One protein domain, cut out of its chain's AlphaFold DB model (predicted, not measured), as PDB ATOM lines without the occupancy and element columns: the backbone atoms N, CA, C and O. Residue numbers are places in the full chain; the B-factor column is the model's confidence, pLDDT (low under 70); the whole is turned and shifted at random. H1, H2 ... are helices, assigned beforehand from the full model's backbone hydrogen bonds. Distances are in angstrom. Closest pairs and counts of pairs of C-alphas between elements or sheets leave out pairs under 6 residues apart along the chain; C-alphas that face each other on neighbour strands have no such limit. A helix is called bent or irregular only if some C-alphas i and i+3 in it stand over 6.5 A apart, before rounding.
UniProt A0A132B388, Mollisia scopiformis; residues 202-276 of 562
ATOM      1  N   ALA A 202     145.172 148.120 150.076       61.06
ATOM      2  CA  ALA A 202     146.451 148.790 149.867       61.06
ATOM      3  C   ALA A 202     147.237 148.200 148.686       61.06
ATOM      4  O   ALA A 202     147.635 148.925 147.777       61.06
ATOM      5  N   LEU A 203     147.414 146.876 148.685       63.91
ATOM      6  CA  LEU A 203     148.169 146.151 147.668       63.91
ATOM      7  C   LEU A 203     147.441 146.136 146.326       63.91
ATOM      8  O   LEU A 203     148.094 146.290 145.303       63.91
ATOM      9  N   GLY A 204     146.107 146.038 146.320       57.03
ATOM     10  CA  GLY A 204     145.325 146.124 145.083       57.03
ATOM     11  C   GLY A 204     145.461 147.481 144.389       57.03
ATOM     12  O   GLY A 204     145.591 147.547 143.171       57.03
ATOM     13  N   ARG A 205     145.512 148.580 145.157       67.00
ATOM     14  CA  ARG A 205     145.794 149.913 144.598       67.00
ATOM     15  C   ARG A 205     147.219 150.010 144.050       67.00
ATOM     16  O   ARG A 205     147.406 150.526 142.955       67.00
ATOM     17  N   ILE A 206     148.208 149.501 144.789       77.44
ATOM     18  CA  ILE A 206     149.618 149.497 144.361       77.44
ATOM     19  C   ILE A 206     149.804 148.654 143.095       77.44
ATOM     20  O   ILE A 206     150.530 149.064 142.199       77.44
ATOM     21  N   GLU A 207     149.114 147.520 142.976       73.69
ATOM     22  CA  GLU A 207     149.133 146.675 141.778       73.69
ATOM     23  C   GLU A 207     148.704 147.450 140.533       73.69
ATOM     24  O   GLU A 207     149.405 147.421 139.524       73.69
ATOM     25  N   VAL A 208     147.582 148.171 140.613       69.25
ATOM     26  CA  VAL A 208     147.082 148.999 139.507       69.25
ATOM     27  C   VAL A 208     148.098 150.085 139.138       69.25
ATOM     28  O   VAL A 208     148.396 150.261 137.960       69.25
ATOM     29  N   MET A 209     148.693 150.757 140.129       77.50
ATOM     30  CA  MET A 209     149.706 151.796 139.897       77.50
ATOM     31  C   MET A 209     150.985 151.258 139.243       77.50
ATOM     32  O   MET A 209     151.535 151.886 138.335       77.50
ATOM     33  N   LEU A 210     151.470 150.098 139.695       82.00
ATOM     34  CA  LEU A 210     152.651 149.453 139.125       82.00
ATOM     35  C   LEU A 210     152.375 148.978 137.696       82.00
ATOM     36  O   LEU A 210     153.228 149.158 136.832       82.00
ATOM     37  N   ARG A 211     151.183 148.430 137.427       76.44
ATOM     38  CA  ARG A 211     150.759 148.026 136.076       76.44
ATOM     39  C   ARG A 211     150.734 149.206 135.116       76.44
ATOM     40  O   ARG A 211     151.331 149.111 134.046       76.44
ATOM     41  N   GLU A 212     150.096 150.307 135.507       77.94
ATOM     42  CA  GLU A 212     150.041 151.502 134.662       77.94
ATOM     43  C   GLU A 212     151.442 152.076 134.432       77.94
ATOM     44  O   GLU A 212     151.814 152.345 133.295       77.94
ATOM     45  N   SER A 213     152.273 152.141 135.478       81.81
ATOM     46  CA  SER A 213     153.653 152.625 135.346       81.81
ATOM     47  C   SER A 213     154.485 151.753 134.402       81.81
ATOM     48  O   SER A 213     155.162 152.282 133.529       81.81
ATOM     49  N   VAL A 214     154.402 150.419 134.498       83.50
ATOM     50  CA  VAL A 214     155.095 149.518 133.557       83.50
ATOM     51  C   VAL A 214     154.589 149.710 132.129       83.50
ATOM     52  O   VAL A 214     155.384 149.651 131.191       83.50
ATOM     53  N   ARG A 215     153.288 149.958 131.943       79.75
ATOM     54  CA  ARG A 215     152.702 150.221 130.625       79.75
ATOM     55  C   ARG A 215     153.248 151.510 130.018       79.75
ATOM     56  O   ARG A 215     153.738 151.489 128.891       79.75
ATOM     57  N   GLU A 216     153.192 152.609 130.762       79.81
ATOM     58  CA  GLU A 216     153.695 153.916 130.331       79.81
ATOM     59  C   GLU A 216     155.201 153.878 130.044       79.81
ATOM     60  O   GLU A 216     155.653 154.401 129.026       79.81
ATOM     61  N   GLU A 217     155.983 153.195 130.882       84.69
ATOM     62  CA  GLU A 217     157.427 153.030 130.684       84.69
ATOM     63  C   GLU A 217     157.754 152.200 129.435       84.69
ATOM     64  O   GLU A 217     158.678 152.537 128.694       84.69
ATOM     65  N   ARG A 218     156.978 151.144 129.147       79.81
ATOM     66  CA  ARG A 218     157.144 150.331 127.928       79.81
ATOM     67  C   ARG A 218     156.745 151.074 126.657       79.81
ATOM     68  O   ARG A 218     157.372 150.858 125.621       79.81
ATOM     69  N   ARG A 219     155.731 151.944 126.724       78.88
ATOM     70  CA  ARG A 219     155.353 152.846 125.620       78.88
ATOM     71  C   ARG A 219     156.346 153.997 125.429       78.88
ATOM     72  O   ARG A 219     156.357 154.616 124.369       78.88
ATOM     73  N   GLY A 220     157.200 154.251 126.420       79.25
ATOM     74  CA  GLY A 220     158.123 155.386 126.434       79.25
ATOM     75  C   GLY A 220     157.459 156.710 126.823       79.25
ATOM     76  O   GLY A 220     158.062 157.764 126.635       79.25
ATOM     77  N   ASP A 221     156.243 156.662 127.372       77.56
ATOM     78  CA  ASP A 221     155.481 157.830 127.833       77.56
ATOM     79  C   ASP A 221     155.988 158.346 129.193       77.56
ATOM     80  O   ASP A 221     155.751 159.501 129.556       77.56
ATOM     81  N   LYS A 222     156.698 157.497 129.946       80.12
ATOM     82  CA  LYS A 222     157.209 157.769 131.296       80.12
ATOM     83  C   LYS A 222     158.667 157.332 131.439       80.12
ATOM     84  O   LYS A 222     159.112 156.382 130.795       80.12
ATOM     85  N   GLU A 223     159.422 158.031 132.291       80.31
ATOM     86  CA  GLU A 223     160.790 157.626 132.634       80.31
ATOM     87  C   GLU A 223     160.799 156.244 133.317       80.31
ATOM     88  O   GLU A 223     159.974 156.009 134.199       80.31
ATOM     89  N   PRO A 224     161.737 155.341 132.965       80.19
ATOM     90  CA  PRO A 224     161.769 153.986 133.499       80.19
ATOM     91  C   PRO A 224     162.145 153.972 134.986       80.19
ATOM     92  O   PRO A 224     163.328 154.029 135.350       80.19
ATOM     93  N   THR A 225     161.146 153.857 135.856       84.69
ATOM     94  CA  THR A 225     161.289 153.752 137.310       84.69
ATOM     95  C   THR A 225     161.031 152.324 137.780       84.69
ATOM     96  O   THR A 225     161.858 151.750 138.486       84.69
ATOM     97  N   VAL A 226     159.922 151.717 137.360       83.25
ATOM     98  CA  VAL A 226     159.516 150.361 137.743       83.25
ATOM     99  C   VAL A 226     160.347 149.316 137.003       83.25
ATOM    100  O   VAL A 226     160.865 148.389 137.628       83.25
ATOM    101  N   LEU A 227     160.562 149.497 135.696       82.81
ATOM    102  CA  LEU A 227     161.434 148.631 134.897       82.81
ATOM    103  C   LEU A 227     162.889 148.715 135.367       82.81
ATOM    104  O   LEU A 227     163.564 147.695 135.478       82.81
ATOM    105  N   SER A 228     163.369 149.913 135.720       84.69
ATOM    106  CA  SER A 228     164.737 150.056 136.229       84.69
ATOM    107  C   SER A 228     164.905 149.463 137.631       84.69
ATOM    108  O   SER A 228     165.960 148.893 137.911       84.69
ATOM    109  N   ALA A 229     163.875 149.524 138.483       85.94
ATOM    110  CA  ALA A 229     163.863 148.836 139.772       85.94
ATOM    111  C   ALA A 229     163.855 147.308 139.622       85.94
ATOM    112  O   ALA A 229     164.541 146.634 140.388       85.94
ATOM    113  N   TYR A 230     163.160 146.774 138.614       83.94
ATOM    114  CA  TYR A 230     163.206 145.349 138.273       83.94
ATOM    115  C   TYR A 230     164.601 144.917 137.798       83.94
ATOM    116  O   TYR A 230     165.169 143.960 138.317       83.94
ATOM    117  N   GLU A 231     165.184 145.649 136.845       82.75
ATOM    118  CA  GLU A 231     166.458 145.284 136.211       82.75
ATOM    119  C   GLU A 231     167.669 145.452 137.135       82.75
ATOM    120  O   GLU A 231     168.570 144.612 137.151       82.75
ATOM    121  N   LYS A 232     167.727 146.559 137.884       83.12
ATOM    122  CA  LYS A 232     168.887 146.897 138.725       83.12
ATOM    123  C   LYS A 232     168.768 146.328 140.128       83.12
ATOM    124  O   LYS A 232     169.792 146.039 140.744       83.12
ATOM    125  N   ASN A 233     167.535 146.184 140.620       78.94
ATOM    126  CA  ASN A 233     167.203 145.691 141.954       78.94
ATOM    127  C   ASN A 233     168.039 146.340 143.082       78.94
ATOM    128  O   ASN A 233     168.423 145.684 144.051       78.94
ATOM    129  N   ASP A 234     168.345 147.634 142.952       82.88
ATOM    130  CA  ASP A 234     169.149 148.407 143.896       82.88
ATOM    131  C   ASP A 234     168.293 149.385 144.710       82.88
ATOM    132  O   ASP A 234     167.201 149.796 144.313       82.88
ATOM    133  N   GLU A 235     168.792 149.770 145.884       80.00
ATOM    134  CA  GLU A 235     168.058 150.609 146.840       80.00
ATOM    135  C   GLU A 235     167.672 151.974 146.242       80.00
ATOM    136  O   GLU A 235     166.580 152.475 146.490       80.00
ATOM    137  N   ILE A 236     168.507 152.512 145.348       81.94
ATOM    138  CA  ILE A 236     168.280 153.791 144.662       81.94
ATOM    139  C   ILE A 236     167.085 153.714 143.700       81.94
ATOM    140  O   ILE A 236     166.315 154.673 143.600       81.94
ATOM    141  N   SER A 237     166.909 152.602 142.979       82.69
ATOM    142  CA  SER A 237     165.750 152.432 142.093       82.69
ATOM    143  C   SER A 237     164.476 152.151 142.895       82.69
ATOM    144  O   SER A 237     163.412 152.660 142.551       82.69
ATOM    145  N   TRP A 238     164.583 151.454 144.030       84.94
ATOM    146  CA  TRP A 238     163.460 151.252 144.953       84.94
ATOM    147  C   TRP A 238     162.993 152.543 145.641       84.94
ATOM    148  O   TRP A 238     161.791 152.732 145.802       84.94
ATOM    149  N   GLU A 239     163.895 153.470 145.973       85.12
ATOM    150  CA  GLU A 239     163.535 154.802 146.491       85.12
ATOM    151  C   GLU A 239     162.770 155.658 145.471       85.12
ATOM    152  O   GLU A 239     162.044 156.585 145.841       85.12
ATOM    153  N   LYS A 240     162.950 155.399 144.171       84.94
ATOM    154  CA  LYS A 240     162.147 156.045 143.127       84.94
ATOM    155  C   LYS A 240     160.742 155.451 143.082       84.94
ATOM    156  O   LYS A 240     159.787 156.213 143.093       84.94
ATOM    157  N   VAL A 241     160.616 154.122 143.144       85.69
ATOM    158  CA  VAL A 241     159.310 153.445 143.238       85.69
ATOM    159  C   VAL A 241     158.551 153.873 144.502       85.69
ATOM    160  O   VAL A 241     157.360 154.154 144.433       85.69
ATOM    161  N   GLU A 242     159.229 153.991 145.650       87.94
ATOM    162  CA  GLU A 242     158.634 154.515 146.890       87.94
ATOM    163  C   GLU A 242     158.124 155.949 146.709       87.94
ATOM    164  O   GLU A 242     157.014 156.266 147.136       87.94
ATOM    165  N   ARG A 243     158.911 156.821 146.062       85.50
ATOM    166  CA  ARG A 243     158.506 158.206 145.785       85.50
ATOM    167  C   ARG A 243     157.309 158.284 144.849       85.50
ATOM    168  O   ARG A 243     156.397 159.052 145.138       85.50
ATOM    169  N   ASP A 244     157.296 157.496 143.783       83.19
ATOM    170  CA  ASP A 244     156.200 157.479 142.815       83.19
ATOM    171  C   ASP A 244     154.904 156.993 143.477       83.19
ATOM    172  O   ASP A 244     153.873 157.654 143.385       83.19
ATOM    173  N   LEU A 245     154.968 155.913 144.260       83.56
ATOM    174  CA  LEU A 245     153.819 155.436 145.035       83.56
ATOM    175  C   LEU A 245     153.370 156.452 146.098       83.56
ATOM    176  O   LEU A 245     152.175 156.577 146.366       83.56
ATOM    177  N   ALA A 246     154.301 157.207 146.690       84.38
ATOM    178  CA  ALA A 246     153.972 158.257 147.650       84.38
ATOM    179  C   ALA A 246     153.249 159.455 147.016       84.38
ATOM    180  O   ALA A 246     152.360 160.025 147.652       84.38
ATOM    181  N   LEU A 247     153.591 159.822 145.775       81.06
ATOM    182  CA  LEU A 247     152.881 160.857 145.012       81.06
ATOM    183  C   LEU A 247     151.439 160.443 144.698       81.06
ATOM    184  O   LEU A 247     150.539 161.278 144.755       81.06
ATOM    185  N   GLU A 248     151.217 159.150 144.479       73.81
ATOM    186  CA  GLU A 248     149.901 158.544 144.244       73.81
ATOM    187  C   GLU A 248     149.136 158.203 145.543       73.81
ATOM    188  O   GLU A 248     148.076 157.571 145.530       73.81
ATOM    189  N   GLY A 249     149.641 158.642 146.703       75.00
ATOM    190  CA  GLY A 249     148.929 158.574 147.981       75.00
ATOM    191  C   GLY A 249     149.201 157.336 148.841       75.00
ATOM    192  O   GLY A 249     148.497 157.129 149.833       75.00
ATOM    193  N   VAL A 250     150.219 156.528 148.526       79.00
ATOM    194  CA  VAL A 250     150.687 155.430 149.392       79.00
ATOM    195  C   VAL A 250     151.618 155.989 150.467       79.00
ATOM    196  O   VAL A 250     152.676 156.542 150.182       79.00
ATOM    197  N   SER A 251     151.257 155.850 151.743       84.94
ATOM    198  CA  SER A 251     152.105 156.379 152.820       84.94
ATOM    199  C   SER A 251     153.415 155.588 152.967       84.94
ATOM    200  O   SER A 251     153.441 154.372 152.785       84.94
ATOM    201  N   LYS A 252     154.493 156.244 153.418       83.12
ATOM    202  CA  LYS A 252     155.777 155.574 153.713       83.12
ATOM    203  C   LYS A 252     155.635 154.398 154.690       83.12
ATOM    204  O   LYS A 252     156.314 153.386 154.565       83.12
ATOM    205  N   GLN A 253     154.722 154.513 155.653       80.44
ATOM    206  CA  GLN A 253     154.436 153.446 156.610       80.44
ATOM    207  C   GLN A 253     153.753 152.236 155.946       80.44
ATOM    208  O   GLN A 253     154.040 151.097 156.303       80.44
ATOM    209  N   GLU A 254     152.857 152.475 154.987       73.62
ATOM    210  CA  GLU A 254     152.164 151.441 154.207       73.62
ATOM    211  C   GLU A 254     153.102 150.763 153.201       73.62
ATOM    212  O   GLU A 254     153.016 149.549 153.017       73.62
ATOM    213  N   PHE A 255     154.037 151.524 152.628       81.75
ATOM    214  CA  PHE A 255     155.102 151.011 151.772       81.75
ATOM    215  C   PHE A 255     156.064 150.106 152.550       81.75
ATOM    216  O   PHE A 255     156.231 148.943 152.197       81.75
ATOM    217  N   GLU A 256     156.633 150.587 153.660       81.50
ATOM    218  CA  GLU A 256     157.582 149.803 154.464       81.50
ATOM    219  C   GLU A 256     156.932 148.560 155.087       81.50
ATOM    220  O   GLU A 256     157.545 147.494 155.121       81.50
ATOM    221  N   LYS A 257     155.657 148.643 155.498       79.81
ATOM    222  CA  LYS A 257     154.897 147.479 155.985       79.81
ATOM    223  C   LYS A 257     154.771 146.373 154.929       79.81
ATOM    224  O   LYS A 257     154.716 145.201 155.288       79.81
ATOM    225  N   ASN A 258     154.694 146.741 153.651       75.19
ATOM    226  CA  ASN A 258     154.410 145.826 152.547       75.19
ATOM    227  C   ASN A 258     155.593 145.637 151.588       75.19
ATOM    228  O   ASN A 258     155.417 145.045 150.527       75.19
ATOM    229  N   LYS A 259     156.790 146.108 151.946       80.06
ATOM    230  CA  LYS A 259     157.955 146.218 151.056       80.06
ATOM    231  C   LYS A 259     158.258 144.938 150.283       80.06
ATOM    232  O   LYS A 259     158.371 144.976 149.063       80.06
ATOM    233  N   ASP A 260     158.319 143.800 150.965       76.19
ATOM    234  CA  ASP A 260     158.618 142.512 150.327       76.19
ATOM    235  C   ASP A 260     157.505 142.060 149.370       76.19
ATOM    236  O   ASP A 260     157.777 141.527 148.299       76.19
ATOM    237  N   ARG A 261     156.245 142.353 149.701       70.19
ATOM    238  CA  ARG A 261     155.087 142.033 148.856       70.19
ATOM    239  C   ARG A 261     154.997 142.949 147.643       70.19
ATOM    240  O   ARG A 261     154.648 142.486 146.566       70.19
ATOM    241  N   ILE A 262     155.355 144.223 147.796       80.88
ATOM    242  CA  ILE A 262     155.468 145.179 146.686       80.88
ATOM    243  C   ILE A 262     156.588 144.744 145.735       80.88
ATOM    244  O   ILE A 262     156.417 144.841 144.525       80.88
ATOM    245  N   LYS A 263     157.699 144.206 146.254       80.75
ATOM    246  CA  LYS A 263     158.774 143.631 145.429       80.75
ATOM    247  C   LYS A 263     158.308 142.442 144.604       80.75
ATOM    248  O   LYS A 263     158.545 142.397 143.401       80.75
ATOM    249  N   GLU A 264     157.616 141.502 145.240       72.25
ATOM    250  CA  GLU A 264     157.026 140.363 144.535       72.25
ATOM    251  C   GLU A 264     156.012 140.833 143.482       72.25
ATOM    252  O   GLU A 264     155.969 140.289 142.381       72.25
ATOM    253  N   LEU A 265     155.242 141.881 143.798       73.56
ATOM    254  CA  LEU A 265     154.213 142.437 142.921       73.56
ATOM    255  C   LEU A 265     154.811 143.127 141.707       73.56
ATOM    256  O   LEU A 265     154.349 142.906 140.594       73.56
ATOM    257  N   LEU A 266     155.873 143.899 141.909       83.44
ATOM    258  CA  LEU A 266     156.630 144.530 140.842       83.44
ATOM    259  C   LEU A 266     157.215 143.482 139.888       83.44
ATOM    260  O   LEU A 266     157.016 143.599 138.682       83.44
ATOM    261  N   ASN A 267     157.864 142.435 140.411       80.31
ATOM    262  CA  ASN A 267     158.414 141.362 139.576       80.31
ATOM    263  C   ASN A 267     157.320 140.682 138.748       80.31
ATOM    264  O   ASN A 267     157.454 140.547 137.536       80.31
ATOM    265  N   TRP A 268     156.203 140.334 139.391       73.44
ATOM    266  CA  TRP A 268     155.076 139.702 138.719       73.44
ATOM    267  C   TRP A 268     154.470 140.598 137.628       73.44
ATOM    268  O   TRP A 268     154.221 140.122 136.521       73.44
ATOM    269  N   VAL A 269     154.266 141.894 137.895       73.75
ATOM    270  CA  VAL A 269     153.716 142.849 136.914       73.75
ATOM    271  C   VAL A 269     154.651 143.017 135.713       73.75
ATOM    272  O   VAL A 269     154.180 143.105 134.580       73.75
ATOM    273  N   VAL A 270     155.968 143.045 135.930       78.94
ATOM    274  CA  VAL A 270     156.943 143.173 134.839       78.94
ATOM    275  C   VAL A 270     157.015 141.891 134.002       78.94
ATOM    276  O   VAL A 270     157.025 141.972 132.773       78.94
ATOM    277  N   GLU A 271     156.995 140.715 134.630       75.12
ATOM    278  CA  GLU A 271     157.042 139.417 133.938       75.12
ATOM    279  C   GLU A 271     155.759 139.121 133.150       75.12
ATOM    280  O   GLU A 271     155.827 138.625 132.028       75.12
ATOM    281  N   ASN A 272     154.596 139.501 133.685       65.69
ATOM    282  CA  ASN A 272     153.287 139.259 133.063       65.69
ATOM    283  C   ASN A 272     152.769 140.468 132.262       65.69
ATOM    284  O   ASN A 272     151.643 140.462 131.769       65.69
ATOM    285  N   GLY A 273     153.576 141.521 132.102       56.53
ATOM    286  CA  GLY A 273     153.159 142.769 131.452       56.53
ATOM    287  C   GLY A 273     152.731 142.621 129.983       56.53
ATOM    288  O   GLY A 273     152.013 143.481 129.484       56.53
ATOM    289  N   ALA A 274     153.139 141.544 129.297       46.53
ATOM    290  CA  ALA A 274     152.735 141.248 127.917       46.53
ATOM    291  C   ALA A 274     151.287 140.721 127.816       46.53
ATOM    292  O   ALA A 274     150.528 141.203 126.978       46.53
ATOM    293  N   ASP A 275     150.875 139.821 128.715       45.97
ATOM    294  CA  ASP A 275     149.504 139.278 128.763       45.97
ATOM    295  C   ASP A 275     148.484 140.307 129.278       45.97
ATOM    296  O   ASP A 275     147.293 140.234 128.987       45.97
ATOM    297  N   LEU A 276     148.951 141.314 130.021       42.94
ATOM    298  CA  LEU A 276     148.112 142.383 130.565       42.94
ATOM    299  C   LEU A 276     147.845 143.520 129.568       42.94
ATOM    300  O   LEU A 276     146.815 144.181 129.681       42.94
TER     301      LEU A 276
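This is residues 202 to 276 of the 562 residues of a protein of Mollisia scopiformis (UniProt A0A132B388). Two long helices, H4 and H1, cross steeply, and a hairpin of shorter helices, H2 and H3, packs on them through H2. The printed part has 75 residues with five named helices, H1 to H5 in chain order, and no named strand: all helix, compact, radius of gyration of the C-alphas 11.2 A, spans 31 by 24 by 20 A.

H4, residues 252 to 271, 25.6 A long, is irregular, C-alphas 257 and 260 being 8.4 A apart, with a kink of 77 degrees near residue 260. H1, residues 202 to 219, 26.1 A, begins at C-alpha 202 (146.451, 148.790, 149.867). H2 is residues 226 to 232, H3 235 to 247, H5 273 to 276, ending at C-alpha 276 (148.112, 142.383, 130.565).

H4 touches H1 at a steep tilt of 47 degrees, closest C-alphas Arg 211 and Val 269, 6.0 A. H4, with residues 266 to 270 alone, touches H2, closest C-alphas Asn 267 and Tyr 230, 6.4 A. H2 and H3 form a hairpin, closest C-alphas Ala 229 and Ser 237, 4.7 A. H5 only just touches H1, with 3 pairs of C-alphas within 8 A, closest Gly 273 and Val 214, 7.3 A. Every O i to N i+4 pair is within hydrogen-bond range in H1, H2 and H3; in H4, 14 of 16; H5 is too short for one.

The farthest C-alphas, Gln 253 and Asp 275, are 31.6 A apart. The printed part has no cut and no long link. The pLDDT is under 70 at residues 202 to 205, 208 and 272 to 276.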